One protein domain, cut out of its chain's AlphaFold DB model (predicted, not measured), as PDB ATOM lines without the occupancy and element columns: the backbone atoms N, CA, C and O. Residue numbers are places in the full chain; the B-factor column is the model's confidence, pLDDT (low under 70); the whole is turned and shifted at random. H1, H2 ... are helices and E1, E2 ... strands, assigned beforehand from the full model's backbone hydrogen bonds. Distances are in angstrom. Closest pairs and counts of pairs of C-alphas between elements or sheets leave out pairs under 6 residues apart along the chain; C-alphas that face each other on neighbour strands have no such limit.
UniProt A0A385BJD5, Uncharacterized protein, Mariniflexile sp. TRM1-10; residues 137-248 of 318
ATOM      1  N   THR A 137      43.422 -15.140   9.146       65.62
ATOM      2  CA  THR A 137      44.457 -15.131   8.101       65.62
ATOM      3  C   THR A 137      45.255 -16.434   8.080       65.62
ATOM      4  O   THR A 137      45.756 -16.880   9.113       65.62
ATOM      5  N   PHE A 138      45.448 -16.990   6.888       78.88
ATOM      6  CA  PHE A 138      46.287 -18.155   6.614       78.88
ATOM      7  C   PHE A 138      47.257 -17.860   5.463       78.88
ATOM      8  O   PHE A 138      47.024 -16.963   4.652       78.88
ATOM      9  N   ASN A 139      48.319 -18.657   5.342       86.06
ATOM     10  CA  ASN A 139      49.058 -18.779   4.083       86.06
ATOM     11  C   ASN A 139      48.681 -20.075   3.362       86.06
ATOM     12  O   ASN A 139      48.621 -21.129   3.993       86.06
ATOM     13  N   THR A 140      48.527 -20.031   2.041       95.44
ATOM     14  CA  THR A 140      48.328 -21.241   1.235       95.44
ATOM     15  C   THR A 140      49.559 -22.147   1.306       95.44
ATOM     16  O   THR A 140      50.677 -21.700   1.034       95.44
ATOM     17  N   GLU A 141      49.372 -23.417   1.660       95.19
ATOM     18  CA  GLU A 141      50.424 -24.440   1.729       95.19
ATOM     19  C   GLU A 141      50.421 -25.353   0.496       95.19
ATOM     20  O   GLU A 141      51.484 -25.598  -0.071       95.19
ATOM     21  N   ALA A 142      49.245 -25.772   0.017       96.69
ATOM     22  CA  ALA A 142      49.098 -26.548  -1.214       96.69
ATOM     23  C   ALA A 142      47.900 -26.096  -2.068       96.69
ATOM     24  O   ALA A 142      46.896 -25.599  -1.556       96.69
ATOM     25  N   VAL A 143      48.019 -26.314  -3.380       96.75
ATOM     26  CA  VAL A 143      46.938 -26.246  -4.374       96.75
ATOM     27  C   VAL A 143      47.131 -27.463  -5.287       96.75
ATOM     28  O   VAL A 143      48.135 -27.524  -6.000       96.75
ATOM     29  N   SER A 144      46.257 -28.470  -5.214       96.50
ATOM     30  CA  SER A 144      46.502 -29.798  -5.814       96.50
ATOM     31  C   SER A 144      45.229 -30.549  -6.233       96.50
ATOM     32  O   SER A 144      44.152 -30.286  -5.719       96.50
ATOM     33  N   GLU A 145      45.357 -31.538  -7.127       94.81
ATOM     34  CA  GLU A 145      44.245 -32.419  -7.560       94.81
ATOM     35  C   GLU A 145      43.732 -33.377  -6.464       94.81
ATOM     36  O   GLU A 145      42.719 -34.051  -6.631       94.81
ATOM     37  N   ALA A 146      44.449 -33.469  -5.343       92.00
ATOM     38  CA  ALA A 146      44.049 -34.209  -4.155       92.00
ATOM     39  C   ALA A 146      44.437 -33.407  -2.910       92.00
ATOM     40  O   ALA A 146      45.550 -32.871  -2.834       92.00
ATOM     41  N   LEU A 147      43.528 -33.326  -1.937       91.12
ATOM     42  CA  LEU A 147      43.793 -32.713  -0.638       91.12
ATOM     43  C   LEU A 147      44.722 -33.601   0.213       91.12
ATOM     44  O   LEU A 147      44.672 -34.829   0.144       91.12
ATOM     45  N   ALA A 148      45.572 -32.985   1.037       91.31
ATOM     46  CA  ALA A 148      46.345 -33.707   2.049       91.31
ATOM     47  C   ALA A 148      45.459 -34.081   3.253       91.31
ATOM     48  O   ALA A 148      44.445 -33.439   3.502       91.31
ATOM     49  N   GLU A 149      45.860 -35.064   4.065       91.81
ATOM     50  CA  GLU A 149      45.125 -35.379   5.307       91.81
ATOM     51  C   GLU A 149      45.289 -34.292   6.389       91.81
ATOM     52  O   GLU A 149      44.451 -34.160   7.282       91.81
ATOM     53  N   THR A 150      46.375 -33.513   6.330       90.00
ATOM     54  CA  THR A 150      46.768 -32.519   7.344       90.00
ATOM     55  C   THR A 150      47.375 -31.276   6.690       90.00
ATOM     56  O   THR A 150      47.874 -31.353   5.567       90.00
ATOM     57  N   VAL A 151      47.359 -30.143   7.397       88.69
ATOM     58  CA  VAL A 151      47.975 -28.872   6.972       88.69
ATOM     59  C   VAL A 151      48.594 -28.176   8.192       88.69
ATOM     60  O   VAL A 151      48.106 -28.358   9.313       88.69
ATOM     61  N   ALA A 152      49.688 -27.431   8.031       81.81
ATOM     62  CA  ALA A 152      50.393 -26.836   9.170       81.81
ATOM     63  C   ALA A 152      49.615 -25.684   9.853       81.81
ATOM     64  O   ALA A 152      48.637 -25.151   9.331       81.81
ATOM     65  N   THR A 153      50.044 -25.280  11.052       77.69
ATOM     66  CA  THR A 153      49.400 -24.186  11.802       77.69
ATOM     67  C   THR A 153      49.449 -22.865  11.026       77.69
ATOM     68  O   THR A 153      50.489 -22.502  10.475       77.69
ATOM     69  N   SER A 154      48.331 -22.134  11.006       73.12
ATOM     70  CA  SER A 154      48.121 -20.916  10.208       73.12
ATOM     71  C   SER A 154      48.305 -21.120   8.694       73.12
ATOM     72  O   SER A 154      48.619 -20.178   7.960       73.12
ATOM     73  N   LYS A 155      48.075 -22.347   8.212       85.94
ATOM     74  CA  LYS A 155      48.027 -22.685   6.789       85.94
ATOM     75  C   LYS A 155      46.646 -23.158   6.338       85.94
ATOM     76  O   LYS A 155      45.820 -23.600   7.133       85.94
ATOM     77  N   ILE A 156      46.430 -23.042   5.035       92.81
ATOM     78  CA  ILE A 156      45.229 -23.456   4.308       92.81
ATOM     79  C   ILE A 156      45.668 -24.184   3.031       92.81
ATOM     80  O   ILE A 156      46.700 -23.832   2.457       92.81
ATOM     81  N   SER A 157      44.919 -25.185   2.579       97.12
ATOM     82  CA  SER A 157      45.216 -25.905   1.331       97.12
ATOM     83  C   SER A 157      43.960 -26.120   0.500       97.12
ATOM     84  O   SER A 157      42.873 -26.287   1.050       97.12
ATOM     85  N   PHE A 158      44.116 -26.133  -0.821       97.50
ATOM     86  CA  PHE A 158      43.016 -26.212  -1.781       97.50
ATOM     87  C   PHE A 158      43.104 -27.488  -2.620       97.50
ATOM     88  O   PHE A 158      44.149 -27.776  -3.206       97.50
ATOM     89  N   GLU A 159      41.995 -28.219  -2.708       97.56
ATOM     90  CA  GLU A 159      41.798 -29.252  -3.727       97.56
ATOM     91  C   GLU A 159      41.110 -28.621  -4.936       97.56
ATOM     92  O   GLU A 159      40.186 -27.823  -4.758       97.56
ATOM     93  N   TYR A 160      41.519 -28.987  -6.149       96.75
ATOM     94  CA  TYR A 160      40.805 -28.640  -7.376       96.75
ATOM     95  C   TYR A 160      40.499 -29.873  -8.226       96.75
ATOM     96  O   TYR A 160      41.240 -30.854  -8.218       96.75
ATOM     97  N   ALA A 161      39.430 -29.795  -9.014       95.38
ATOM     98  CA  ALA A 161      39.123 -30.750 -10.071       95.38
ATOM     99  C   ALA A 161      38.897 -29.989 -11.383       95.38
ATOM    100  O   ALA A 161      38.123 -29.031 -11.430       95.38
ATOM    101  N   ALA A 162      39.587 -30.416 -12.446       92.06
ATOM    102  CA  ALA A 162      39.774 -29.612 -13.655       92.06
ATOM    103  C   ALA A 162      40.293 -28.201 -13.301       92.06
ATOM    104  O   ALA A 162      41.389 -28.083 -12.759       92.06
ATOM    105  N   ASP A 163      39.517 -27.150 -13.565       92.75
ATOM    106  CA  ASP A 163      39.927 -25.755 -13.367       92.75
ATOM    107  C   ASP A 163      39.289 -25.077 -12.137       92.75
ATOM    108  O   ASP A 163      39.446 -23.874 -11.953       92.75
ATOM    109  N   ALA A 164      38.585 -25.815 -11.271       94.44
ATOM    110  CA  ALA A 164      37.861 -25.230 -10.139       94.44
ATOM    111  C   ALA A 164      38.158 -25.914  -8.797       94.44
ATOM    112  O   ALA A 164      38.282 -27.137  -8.714       94.44
ATOM    113  N   VAL A 165      38.215 -25.114  -7.730       96.62
ATOM    114  CA  VAL A 165      38.379 -25.583  -6.346       96.62
ATOM    115  C   VAL A 165      37.167 -26.427  -5.928       96.62
ATOM    116  O   VAL A 165      36.019 -26.014  -6.095       96.62
ATOM    117  N   THR A 166      37.426 -27.609  -5.369       97.19
ATOM    118  CA  THR A 166      36.421 -28.556  -4.850       97.19
ATOM    119  C   THR A 166      36.393 -28.610  -3.330       97.19
ATOM    120  O   THR A 166      35.328 -28.824  -2.745       97.19
ATOM    121  N   LYS A 167      37.543 -28.408  -2.675       96.69
ATOM    122  CA  LYS A 167      37.662 -28.448  -1.215       96.69
ATOM    123  C   LYS A 167      38.681 -27.459  -0.676       96.69
ATOM    124  O   LYS A 167      39.646 -27.101  -1.351       96.69
ATOM    125  N   VAL A 168      38.506 -27.114   0.595       95.75
ATOM    126  CA  VAL A 168      39.437 -26.291   1.367       95.75
ATOM    127  C   VAL A 168      39.749 -26.976   2.698       95.75
ATOM    128  O   VAL A 168      38.841 -27.247   3.484       95.75
ATOM    129  N   LEU A 169      41.028 -27.263   2.944       94.88
ATOM    130  CA  LEU A 169      41.544 -27.799   4.204       94.88
ATOM    131  C   LEU A 169      42.048 -26.672   5.094       94.88
ATOM    132  O   LEU A 169      42.845 -25.839   4.654       94.88
ATOM    133  N   PHE A 170      41.652 -26.711   6.360       85.44
ATOM    134  CA  PHE A 170      42.075 -25.760   7.378       85.44
ATOM    135  C   PHE A 170      42.901 -26.439   8.468       85.44
ATOM    136  O   PHE A 170      42.826 -27.654   8.668       85.44
ATOM    137  N   ASP A 171      43.680 -25.642   9.196       77.50
ATOM    138  CA  ASP A 171      44.511 -26.159  10.274       77.50
ATOM    139  C   ASP A 171      43.698 -26.751  11.447       77.50
ATOM    140  O   ASP A 171      42.474 -26.607  11.586       77.50
ATOM    141  N   LYS A 172      44.417 -27.442  12.332       70.44
ATOM    142  CA  LYS A 172      43.852 -28.078  13.528       70.44
ATOM    143  C   LYS A 172      43.238 -27.083  14.526       70.44
ATOM    144  O   LYS A 172      42.421 -27.485  15.353       70.44
ATOM    145  N   VAL A 173      43.616 -25.804  14.481       64.75
ATOM    146  CA  VAL A 173      43.066 -24.770  15.371       64.75
ATOM    147  C   VAL A 173      41.696 -24.330  14.853       64.75
ATOM    148  O   VAL A 173      40.717 -24.344  15.598       64.75
ATOM    149  N   PHE A 174      41.598 -24.029  13.558       67.50
ATOM    150  CA  PHE A 174      40.364 -23.574  12.918       67.50
ATOM    151  C   PHE A 174      39.324 -24.691  12.739       67.50
ATOM    152  O   PHE A 174      38.119 -24.432  12.759       67.50
ATOM    153  N   THR A 175      39.773 -25.949  12.680       65.62
ATOM    154  CA  THR A 175      38.935 -27.163  12.704       65.62
ATOM    155  C   THR A 175      37.845 -27.136  13.786       65.62
ATOM    156  O   THR A 175      36.710 -27.532  13.520       65.62
ATOM    157  N   ALA A 176      38.136 -26.616  14.985       54.06
ATOM    158  CA  ALA A 176      37.151 -26.522  16.066       54.06
ATOM    159  C   ALA A 176      36.003 -25.535  15.767       54.06
ATOM    160  O   ALA A 176      34.877 -25.750  16.216       54.06
ATOM    161  N   HIS A 177      36.257 -24.477  14.989       57.78
ATOM    162  CA  HIS A 177      35.222 -23.533  14.568       57.78
ATOM    163  C   HIS A 177      34.330 -24.139  13.479       57.78
ATOM    164  O   HIS A 177      33.106 -24.054  13.572       57.78
ATOM    165  N   LEU A 178      34.921 -24.817  12.490       64.88
ATOM    166  CA  LEU A 178      34.195 -25.413  11.360       64.88
ATOM    167  C   LEU A 178      33.169 -26.480  11.784       64.88
ATOM    168  O   LEU A 178      32.081 -26.559  11.209       64.88
ATOM    169  N   GLN A 179      33.466 -27.258  12.828       63.75
ATOM    170  CA  GLN A 179      32.539 -28.264  13.365       63.75
ATOM    171  C   GLN A 179      31.200 -27.662  13.829       63.75
ATOM    172  O   GLN A 179      30.163 -28.317  13.710       63.75
ATOM    173  N   ALA A 180      31.186 -26.407  14.300       55.94
ATOM    174  CA  ALA A 180      29.948 -25.718  14.660       55.94
ATOM    175  C   ALA A 180      29.068 -25.449  13.424       55.94
ATOM    176  O   ALA A 180      27.861 -25.696  13.463       55.94
ATOM    177  N   PHE A 181      29.667 -25.027  12.307       61.75
ATOM    178  CA  PHE A 181      28.962 -24.763  11.047       61.75
ATOM    179  C   PHE A 181      28.353 -26.035  10.435       61.75
ATOM    180  O   PHE A 181      27.243 -25.991   9.902       61.75
ATOM    181  N   ASN A 182      29.002 -27.194  10.591       68.88
ATOM    182  CA  ASN A 182      28.444 -28.470  10.130       68.88
ATOM    183  C   ASN A 182      27.087 -28.806  10.785       68.88
ATOM    184  O   ASN A 182      26.215 -29.383  10.140       68.88
ATOM    185  N   SER A 183      26.859 -28.387  12.037       65.38
ATOM    186  CA  SER A 183      25.587 -28.635  12.739       65.38
ATOM    187  C   SER A 183      24.380 -27.869  12.166       65.38
ATOM    188  O   SER A 183      23.240 -28.276  12.387       65.38
ATOM    189  N   ILE A 184      24.616 -26.791  11.405       57.38
ATOM    190  CA  ILE A 184      23.569 -25.914  10.847       57.38
ATOM    191  C   ILE A 184      23.434 -25.996   9.318       57.38
ATOM    192  O   ILE A 184      22.452 -25.496   8.772       57.38
ATOM    193  N   LEU A 185      24.351 -26.677   8.620       69.75
ATOM    194  CA  LEU A 185      24.387 -26.797   7.151       69.75
ATOM    195  C   LEU A 185      23.112 -27.429   6.533       69.75
ATOM    196  O   LEU A 185      22.797 -27.223   5.360       69.75
ATOM    197  N   ALA A 186      22.333 -28.165   7.331       71.06
ATOM    198  CA  ALA A 186      21.033 -28.698   6.921       71.06
ATOM    199  C   ALA A 186      19.930 -27.622   6.794       71.06
ATOM    200  O   ALA A 186      19.014 -27.788   5.990       71.06
ATOM    201  N   THR A 187      20.000 -26.530   7.568       52.03
ATOM    202  CA  THR A 187      18.948 -25.489   7.667       52.03
ATOM    203  C   THR A 187      19.416 -24.087   7.266       52.03
ATOM    204  O   THR A 187      18.606 -23.161   7.158       52.03
ATOM    205  N   LYS A 188      20.716 -23.919   7.019       55.94
ATOM    206  CA  LYS A 188      21.354 -22.684   6.561       55.94
ATOM    207  C   LYS A 188      22.139 -22.944   5.281       55.94
ATOM    208  O   LYS A 188      22.648 -24.043   5.073       55.94
ATOM    209  N   ASN A 189      22.241 -21.925   4.440       65.62
ATOM    210  CA  ASN A 189      23.295 -21.876   3.434       65.62
ATOM    211  C   ASN A 189      24.533 -21.281   4.109       65.62
ATOM    212  O   ASN A 189      24.407 -20.406   4.970       65.62
ATOM    213  N   ILE A 190      25.711 -21.786   3.756       68.00
ATOM    214  CA  ILE A 190      26.979 -21.339   4.327       68.00
ATOM    215  C   ILE A 190      27.896 -20.985   3.166       68.00
ATOM    216  O   ILE A 190      28.079 -21.800   2.263       68.00
ATOM    217  N   GLU A 191      28.440 -19.777   3.169       75.88
ATOM    218  CA  GLU A 191      29.305 -19.270   2.109       75.88
ATOM    219  C   GLU A 191      30.709 -19.062   2.664       75.88
ATOM    220  O   GLU A 191      30.915 -18.377   3.665       75.88
ATOM    221  N   LEU A 192      31.684 -19.704   2.025       77.56
ATOM    222  CA  LEU A 192      33.091 -19.511   2.311       77.56
ATOM    223  C   LEU A 192      33.571 -18.300   1.511       77.56
ATOM    224  O   LEU A 192      33.623 -18.347   0.280       77.56
ATOM    225  N   VAL A 193      33.916 -17.229   2.223       75.12
ATOM    226  CA  VAL A 193      34.431 -15.982   1.654       75.12
ATOM    227  C   VAL A 193      35.932 -15.925   1.915       75.12
ATOM    228  O   VAL A 193      36.382 -15.871   3.062       75.12
ATOM    229  N   LEU A 194      36.710 -15.949   0.836       74.81
ATOM    230  CA  LEU A 194      38.168 -15.930   0.857       74.81
ATOM    231  C   LEU A 194      38.651 -14.641   0.195       74.81
ATOM    232  O   LEU A 194      38.496 -14.471  -1.013       74.81
ATOM    233  N   PHE A 195      39.274 -13.741   0.949       75.62
ATOM    234  CA  PHE A 195      40.000 -12.621   0.357       75.62
ATOM    235  C   PHE A 195      41.472 -13.009   0.183       75.62
ATOM    236  O   PHE A 195      42.243 -13.077   1.143       75.62
ATOM    237  N   ASN A 196      41.868 -13.286  -1.060       76.44
ATOM    238  CA  ASN A 196      43.263 -13.501  -1.417       76.44
ATOM    239  C   ASN A 196      43.968 -12.141  -1.465       76.44
ATOM    240  O   ASN A 196      43.889 -11.424  -2.464       76.44
ATOM    241  N   ARG A 197      44.673 -11.782  -0.386       66.62
ATOM    242  CA  ARG A 197      45.382 -10.499  -0.266       66.62
ATOM    243  C   ARG A 197      46.522 -10.374  -1.271       66.62
ATOM    244  O   ARG A 197      46.788  -9.275  -1.747       66.62
ATOM    245  N   THR A 198      47.192 -11.485  -1.593       67.31
ATOM    246  CA  THR A 198      48.321 -11.505  -2.538       67.31
ATOM    247  C   THR A 198      47.863 -11.140  -3.948       67.31
ATOM    248  O   THR A 198      48.545 -10.378  -4.630       67.31
ATOM    249  N   LYS A 199      46.685 -11.624  -4.363       72.94
ATOM    250  CA  LYS A 199      46.081 -11.322  -5.673       72.94
ATOM    251  C   LYS A 199      45.041 -10.193  -5.643       72.94
ATOM    252  O   LYS A 199      44.520  -9.834  -6.691       72.94
ATOM    253  N   GLN A 200      44.750  -9.633  -4.465       61.19
ATOM    254  CA  GLN A 200      43.700  -8.632  -4.208       61.19
ATOM    255  C   GLN A 200      42.324  -9.038  -4.779       61.19
ATOM    256  O   GLN A 200      41.618  -8.213  -5.353       61.19
ATOM    257  N   LYS A 201      41.937 -10.316  -4.624       66.44
ATOM    258  CA  LYS A 201      40.680 -10.868  -5.164       66.44
ATOM    259  C   LYS A 201      39.844 -11.550  -4.082       66.44
ATOM    260  O   LYS A 201      40.359 -12.366  -3.318       66.44
ATOM    261  N   THR A 202      38.549 -11.247  -4.053       69.62
ATOM    262  CA  THR A 202      37.557 -11.955  -3.229       69.62
ATOM    263  C   THR A 202      36.993 -13.141  -4.002       69.62
ATOM    264  O   THR A 202      36.546 -12.990  -5.138       69.62
ATOM    265  N   LEU A 203      37.006 -14.313  -3.377       72.31
ATOM    266  CA  LEU A 203      36.540 -15.587  -3.910       72.31
ATOM    267  C   LEU A 203      35.406 -16.079  -3.004       72.31
ATOM    268  O   LEU A 203      35.536 -16.028  -1.780       72.31
ATOM    269  N   ILE A 204      34.293 -16.522  -3.588       74.38
ATOM    270  CA  ILE A 204      33.101 -16.941  -2.838       74.38
ATOM    271  C   ILE A 204      32.633 -18.296  -3.364       74.38
ATOM    272  O   ILE A 204      32.480 -18.482  -4.575       74.38
ATOM    273  N   ALA A 205      32.383 -19.235  -2.451       74.69
ATOM    274  CA  ALA A 205      31.765 -20.514  -2.771       74.69
ATOM    275  C   ALA A 205      30.813 -20.978  -1.668       74.69
ATOM    276  O   ALA A 205      31.127 -20.901  -0.480       74.69
ATOM    277  N   THR A 206      29.659 -21.519  -2.053       81.06
ATOM    278  CA  THR A 206      28.754 -22.179  -1.108       81.06
ATOM    279  C   THR A 206      29.391 -23.478  -0.612       81.06
ATOM    280  O   THR A 206      29.790 -24.323  -1.417       81.06
ATOM    281  N   VAL A 207      29.464 -23.668   0.704       85.75
ATOM    282  CA  VAL A 207      29.875 -24.933   1.320       85.75
ATOM    283  C   VAL A 207      28.769 -25.969   1.107       85.75
ATOM    284  O   VAL A 207      27.597 -25.715   1.387       85.75
ATOM    285  N   THR A 208      29.139 -27.144   0.605       91.56
ATOM    286  CA  THR A 208      28.218 -28.246   0.284       91.56
ATOM    287  C   THR A 208      28.250 -29.360   1.330       91.56
ATOM    288  O   THR A 208      27.223 -29.992   1.577       91.56
ATOM    289  N   ALA A 209      29.400 -29.572   1.974       92.38
ATOM    290  CA  ALA A 209      29.599 -30.503   3.083       92.38
ATOM    291  C   ALA A 209      30.825 -30.089   3.914       92.38
ATOM    292  O   ALA A 209      31.701 -29.384   3.419       92.38
ATOM    293  N   PHE A 210      30.928 -30.600   5.142       89.31
ATOM    294  CA  PHE A 210      32.201 -30.671   5.856       89.31
ATOM    295  C   PHE A 210      32.515 -32.121   6.241       89.31
ATOM    296  O   PHE A 210      31.603 -32.899   6.533       89.31
ATOM    297  N   ALA A 211      33.798 -32.475   6.283       91.06
ATOM    298  CA  ALA A 211      34.269 -33.795   6.692       91.06
ATOM    299  C   ALA A 211      35.613 -33.707   7.429       91.06
ATOM    300  O   ALA A 211      36.322 -32.708   7.335       91.06
ATOM    301  N   PHE A 212      35.979 -34.764   8.154       90.25
ATOM    302  CA  PHE A 212      37.345 -34.911   8.655       90.25
ATOM    303  C   PHE A 212      38.253 -35.419   7.532       90.25
ATOM    304  O   PHE A 212      37.932 -36.422   6.896       90.25
ATOM    305  N   SER A 213      39.389 -34.755   7.316       90.06
ATOM    306  CA  SER A 213      40.376 -35.145   6.296       90.06
ATOM    307  C   SER A 213      41.308 -36.274   6.753       90.06
ATOM    308  O   SER A 213      42.058 -36.807   5.942       90.06
ATOM    309  N   ASN A 214      41.285 -36.641   8.041       86.50
ATOM    310  CA  ASN A 214      42.152 -37.668   8.618       86.50
ATOM    311  C   ASN A 214      41.414 -38.570   9.624       86.50
ATOM    312  O   ASN A 214      40.470 -38.147  10.294       86.50
ATOM    313  N   VAL A 215      41.893 -39.809   9.783       85.00
ATOM    314  CA  VAL A 215      41.238 -40.848  10.609       85.00
ATOM    315  C   VAL A 215      41.145 -40.521  12.105       85.00
ATOM    316  O   VAL A 215      40.243 -41.016  12.779       85.00
ATOM    317  N   ASP A 216      42.030 -39.666  12.629       85.00
ATOM    318  CA  ASP A 216      42.010 -39.242  14.037       85.00
ATOM    319  C   ASP A 216      40.990 -38.122  14.322       85.00
ATOM    320  O   ASP A 216      40.853 -37.697  15.470       85.00
ATOM    321  N   ASN A 217      40.283 -37.627  13.296       82.06
ATOM    322  CA  ASN A 217      39.319 -36.527  13.379       82.06
ATOM    323  C   ASN A 217      39.926 -35.219  13.944       82.06
ATOM    324  O   ASN A 217      39.353 -34.565  14.818       82.06
ATOM    325  N   LEU A 218      41.119 -34.846  13.461       75.56
ATOM    326  CA  LEU A 218      41.900 -33.696  13.946       75.56
ATOM    327  C   LEU A 218      41.959 -32.509  12.976       75.56
ATOM    328  O   LEU A 218      42.311 -31.413  13.412       75.56
ATOM    329  N   TYR A 219      41.637 -32.728  11.702       81.75
ATOM    330  CA  TYR A 219      41.618 -31.717  10.644       81.75
ATOM    331  C   TYR A 219      40.303 -31.801   9.864       81.75
ATOM    332  O   TYR A 219      39.745 -32.891   9.710       81.75
ATOM    333  N   TYR A 220      39.791 -30.659   9.405       79.69
ATOM    334  CA  TYR A 220      38.479 -30.550   8.765       79.69
ATOM    335  C   TYR A 220      38.589 -29.928   7.371       79.69
ATOM    336  O   TYR A 220      39.158 -28.845   7.202       79.69
ATOM    337  N   GLU A 221      38.001 -30.603   6.389       90.56
ATOM    338  CA  GLU A 221      37.804 -30.096   5.036       90.56
ATOM    339  C   GLU A 221      36.391 -29.516   4.880       90.56
ATOM    340  O   GLU A 221      35.405 -30.082   5.363       90.56
ATOM    341  N   ALA A 222      36.292 -28.385   4.185       91.44
ATOM    342  CA  ALA A 222      35.042 -27.867   3.645       91.44
ATOM    343  C   ALA A 222      34.975 -28.219   2.155       91.44
ATOM    344  O   ALA A 222      35.788 -27.728   1.372       91.44
ATOM    345  N   SER A 223      34.007 -29.043   1.760       95.31
ATOM    346  CA  SER A 223      33.660 -29.243   0.351       95.31
ATOM    347  C   SER A 223      32.850 -28.045  -0.127       95.31
ATOM    348  O   SER A 223      31.918 -27.611   0.556       95.31
ATOM    349  N   VAL A 224      33.179 -27.511  -1.297       94.19
ATOM    350  CA  VAL A 224      32.582 -26.279  -1.831       94.19
ATOM    351  C   VAL A 224      32.008 -26.487  -3.229       94.19
ATOM    352  O   VAL A 224      32.376 -27.414  -3.948       94.19
ATOM    353  N   ALA A 225      31.068 -25.628  -3.616       86.31
ATOM    354  CA  ALA A 225      30.665 -25.489  -5.008       86.31
ATOM    355  C   ALA A 225      31.842 -24.972  -5.855       86.31
ATOM    356  O   ALA A 225      32.597 -24.103  -5.425       86.31
ATOM    357  N   SER A 226      31.967 -25.493  -7.076       85.88
ATOM    358  CA  SER A 226      33.064 -25.216  -8.015       85.88
ATOM    359  C   SER A 226      32.952 -23.836  -8.687       85.88
ATOM    360  O   SER A 226      32.879 -23.734  -9.909       85.88
ATOM    361  N   THR A 227      32.884 -22.771  -7.883       78.38
ATOM    362  CA  THR A 227      32.750 -21.363  -8.313       78.38
ATOM    363  C   THR A 227      34.053 -20.567  -8.233       78.38
ATOM    364  O   THR A 227      34.094 -19.425  -8.686       78.38
ATOM    365  N   ILE A 228      35.109 -21.148  -7.657       81.81
ATOM    366  CA  ILE A 228      36.429 -20.528  -7.502       81.81
ATOM    367  C   ILE A 228      37.391 -21.195  -8.485       81.81
ATOM    368  O   ILE A 228      37.567 -22.413  -8.432       81.81
ATOM    369  N   ASP A 229      38.012 -20.405  -9.360       87.75
ATOM    370  CA  ASP A 229      39.032 -20.877 -10.302       87.75
ATOM    371  C   ASP A 229      40.305 -21.292  -9.539       87.75
ATOM    372  O   ASP A 229      40.728 -20.610  -8.600       87.75
ATOM    373  N   LYS A 230      40.941 -22.401  -9.927       92.31
ATOM    374  CA  LYS A 230      42.212 -22.835  -9.318       92.31
ATOM    375  C   LYS A 230      43.324 -21.784  -9.474       92.31
ATOM    376  O   LYS A 230      44.165 -21.666  -8.586       92.31
ATOM    377  N   ASP A 231      43.317 -20.992 -10.548       91.06
ATOM    378  CA  ASP A 231      44.371 -20.018 -10.851       91.06
ATOM    379  C   ASP A 231      44.188 -18.714 -10.041       91.06
ATOM    380  O   ASP A 231      45.117 -17.904  -9.931       91.06
ATOM    381  N   ASP A 232      43.049 -18.550  -9.349       83.06
ATOM    382  CA  ASP A 232      42.820 -17.509  -8.337       83.06
ATOM    383  C   ASP A 232      43.489 -17.808  -6.982       83.06
ATOM    384  O   ASP A 232      43.569 -16.926  -6.124       83.06
ATOM    385  N   VAL A 233      44.055 -19.003  -6.781       91.69
ATOM    386  CA  VAL A 233      44.825 -19.375  -5.578       91.69
ATOM    387  C   VAL A 233      46.200 -19.931  -5.948       91.69
ATOM    388  O   VAL A 233      46.425 -20.464  -7.029       91.69
ATOM    389  N   SER A 234      47.199 -19.711  -5.101       95.81
ATOM    390  CA  SER A 234      48.574 -20.161  -5.332       95.81
ATOM    391  C   SER A 234      49.316 -20.375  -4.018       95.81
ATOM    392  O   SER A 234      48.993 -19.783  -2.990       95.81
ATOM    393  N   VAL A 235      50.324 -21.248  -4.041       96.50
ATOM    394  CA  VAL A 235      51.132 -21.577  -2.858       96.50
ATOM    395  C   VAL A 235      51.873 -20.332  -2.354       96.50
ATOM    396  O   VAL A 235      52.511 -19.621  -3.127       96.50
ATOM    397  N   ASN A 236      51.820 -20.108  -1.040       92.06
ATOM    398  CA  ASN A 236      52.225 -18.899  -0.310       92.06
ATOM    399  C   ASN A 236      51.327 -17.654  -0.457       92.06
ATOM    400  O   ASN A 236      51.645 -16.644   0.176       92.06
ATOM    401  N   ASP A 237      50.195 -17.702  -1.173       85.38
ATOM    402  CA  ASP A 237      49.207 -16.613  -1.097       85.38
ATOM    403  C   ASP A 237      48.768 -16.376   0.360       85.38
ATOM    404  O   ASP A 237      48.734 -17.304   1.173       85.38
ATOM    405  N   VAL A 238      48.458 -15.126   0.713       80.75
ATOM    406  CA  VAL A 238      47.889 -14.764   2.018       80.75
ATOM    407  C   VAL A 238      46.374 -14.702   1.861       80.75
ATOM    408  O   VAL A 238      45.868 -13.842   1.142       80.75
ATOM    409  N   ILE A 239      45.659 -15.601   2.533       79.88
ATOM    410  CA  ILE A 239      44.202 -15.733   2.445       79.88
ATOM    411  C   ILE A 239      43.575 -15.283   3.765       79.88
ATOM    412  O   ILE A 239      43.882 -15.830   4.823       79.88
ATOM    413  N   GLU A 240      42.681 -14.302   3.711       75.25
ATOM    414  CA  GLU A 240      41.787 -13.936   4.813       75.25
ATOM    415  C   GLU A 240      40.458 -14.688   4.646       75.25
ATOM    416  O   GLU A 240      39.829 -14.618   3.592       75.25
ATOM    417  N   VAL A 241      40.038 -15.432   5.674       69.31
ATOM    418  CA  VAL A 241      38.892 -16.357   5.628       69.31
ATOM    419  C   VAL A 241      37.748 -15.882   6.518       69.31
ATOM    420  O   VAL A 241      37.955 -15.652   7.712       69.31
ATOM    421  N   LYS A 242      36.535 -15.844   5.958       68.00
ATOM    422  CA  LYS A 242      35.255 -15.656   6.654       68.00
ATOM    423  C   LYS A 242      34.252 -16.732   6.218       68.00
ATOM    424  O   LYS A 242      34.338 -17.273   5.116       68.00
ATOM    425  N   LEU A 243      33.316 -17.055   7.107       62.03
ATOM    426  CA  LEU A 243      32.183 -17.943   6.842       62.03
ATOM    427  C   LEU A 243      30.893 -17.170   7.095       62.03
ATOM    428  O   LEU A 243      30.618 -16.779   8.230       62.03
ATOM    429  N   ASP A 244      30.115 -16.969   6.039       59.84
ATOM    430  CA  ASP A 244      28.804 -16.336   6.095       59.84
ATOM    431  C   ASP A 244      27.691 -17.373   6.182       59.84
ATOM    432  O   ASP A 244      27.812 -18.487   5.675       59.84
ATOM    433  N   VAL A 245      26.601 -17.015   6.863       47.09
ATOM    434  CA  VAL A 245      25.493 -17.927   7.165       47.09
ATOM    435  C   VAL A 245      24.171 -17.238   6.852       47.09
ATOM    436  O   VAL A 245      23.763 -16.312   7.552       47.09
ATOM    437  N   SER A 246      23.469 -17.729   5.833       45.75
ATOM    438  CA  SER A 246      22.156 -17.227   5.419       45.75
ATOM    439  C   SER A 246      21.061 -18.282   5.608       45.75
ATOM    440  O   SER A 246      21.317 -19.480   5.773       45.75
ATOM    441  N   ILE A 247      19.800 -17.846   5.670       44.06
ATOM    442  CA  ILE A 247      18.668 -18.758   5.879       44.06
ATOM    443  C   ILE A 247      18.392 -19.530   4.587       44.06
ATOM    444  O   ILE A 247      18.263 -18.943   3.516       44.06
ATOM    445  N   LYS A 248      18.260 -20.856   4.690       47.03
ATOM    446  CA  LYS A 248      17.906 -21.718   3.559       47.03
ATOM    447  C   LYS A 248      16.394 -21.682   3.326       47.03
ATOM    448  O   LYS A 248      15.678 -22.588   3.742       47.03
TER     449      LYS A 248
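This is residues 137 to 248 of the 318 residues of an uncharacterized protein of Mariniflexile sp. TRM1-10 (UniProt A0A385BJD5). Seven strands make a closed barrel, and one short helix, H1, packs on its outside near E5 and E6. Round the ring run E1 E2 E3 E6 E5 E4 E7 and back to E1, mixed: E1 and E2 are parallel, the other neighbours antiparallel. The 112 printed residues hold E1 E2 E3 H1 E4 E5 E6 E7 in chain order, mostly strand. The whole is compact, with a radius of gyration of the C-alphas of 12.8 A, and rounded, spanning 33 by 31 by 26 A.

E1, residues 137 to 144, bends by 54 degrees at residue 141; beside it is E2, residues 155 to 161, parallel (N 141 to O 156, 2.8 A). E2 forms a hairpin with E3, residues 164 to 170 (N 159 to O 167, 2.9 A). E3 neighbours E6, residues 220 to 224 (N 168 to O 222, 2.9 A). H1, residues 175 to 182, with 2 of 4 O i to N i+4 pairs within hydrogen-bond range, is outside the barrel at a height of 7.3 A over the sheet. E4, residues 188 to 196, E5, residues 201 to 212, and E6 form a meander, each strand the antiparallel neighbour of the one before (N 194 to O 203, 2.9 A; N 211 to O 221, 3.0 A). H1 lies only just over E5, with 3 of its C-alphas on it, and runs across it at 79 degrees on the local plane; the closest C-alphas, of Asn 182 and Phe 210, are 6.1 A apart. E5 bends by 81 degrees at residue 208. E7, residues 238 to 247, completes a Greek key, the meander's first strand E4 being its antiparallel neighbour (N 193 to O 242, 2.9 A), and closes the ring on E1 (N 138 to O 239, 2.8 A).

E1 begins at C-alpha 137 (44.457, -15.131, 8.101) and is 20.3 A long; E2 is 20.7 A, E3 18.0 A, H1 10.9 A, E4 25.1 A, E5 27.9 A and E6 12.9 A. E7, 29.7 A, ends at C-alpha 247 (18.668, -18.758, 5.879).

The two C-alphas farthest apart, of Gln 200 and Asp 216, are 35.7 A apart. The printed part has no cut; E6 to E7, residues 225 to 237, is the long link. The mean pLDDT of the printed part is 79.8, with 31 residues under 70, among them 173 to 185 and 241 to 248.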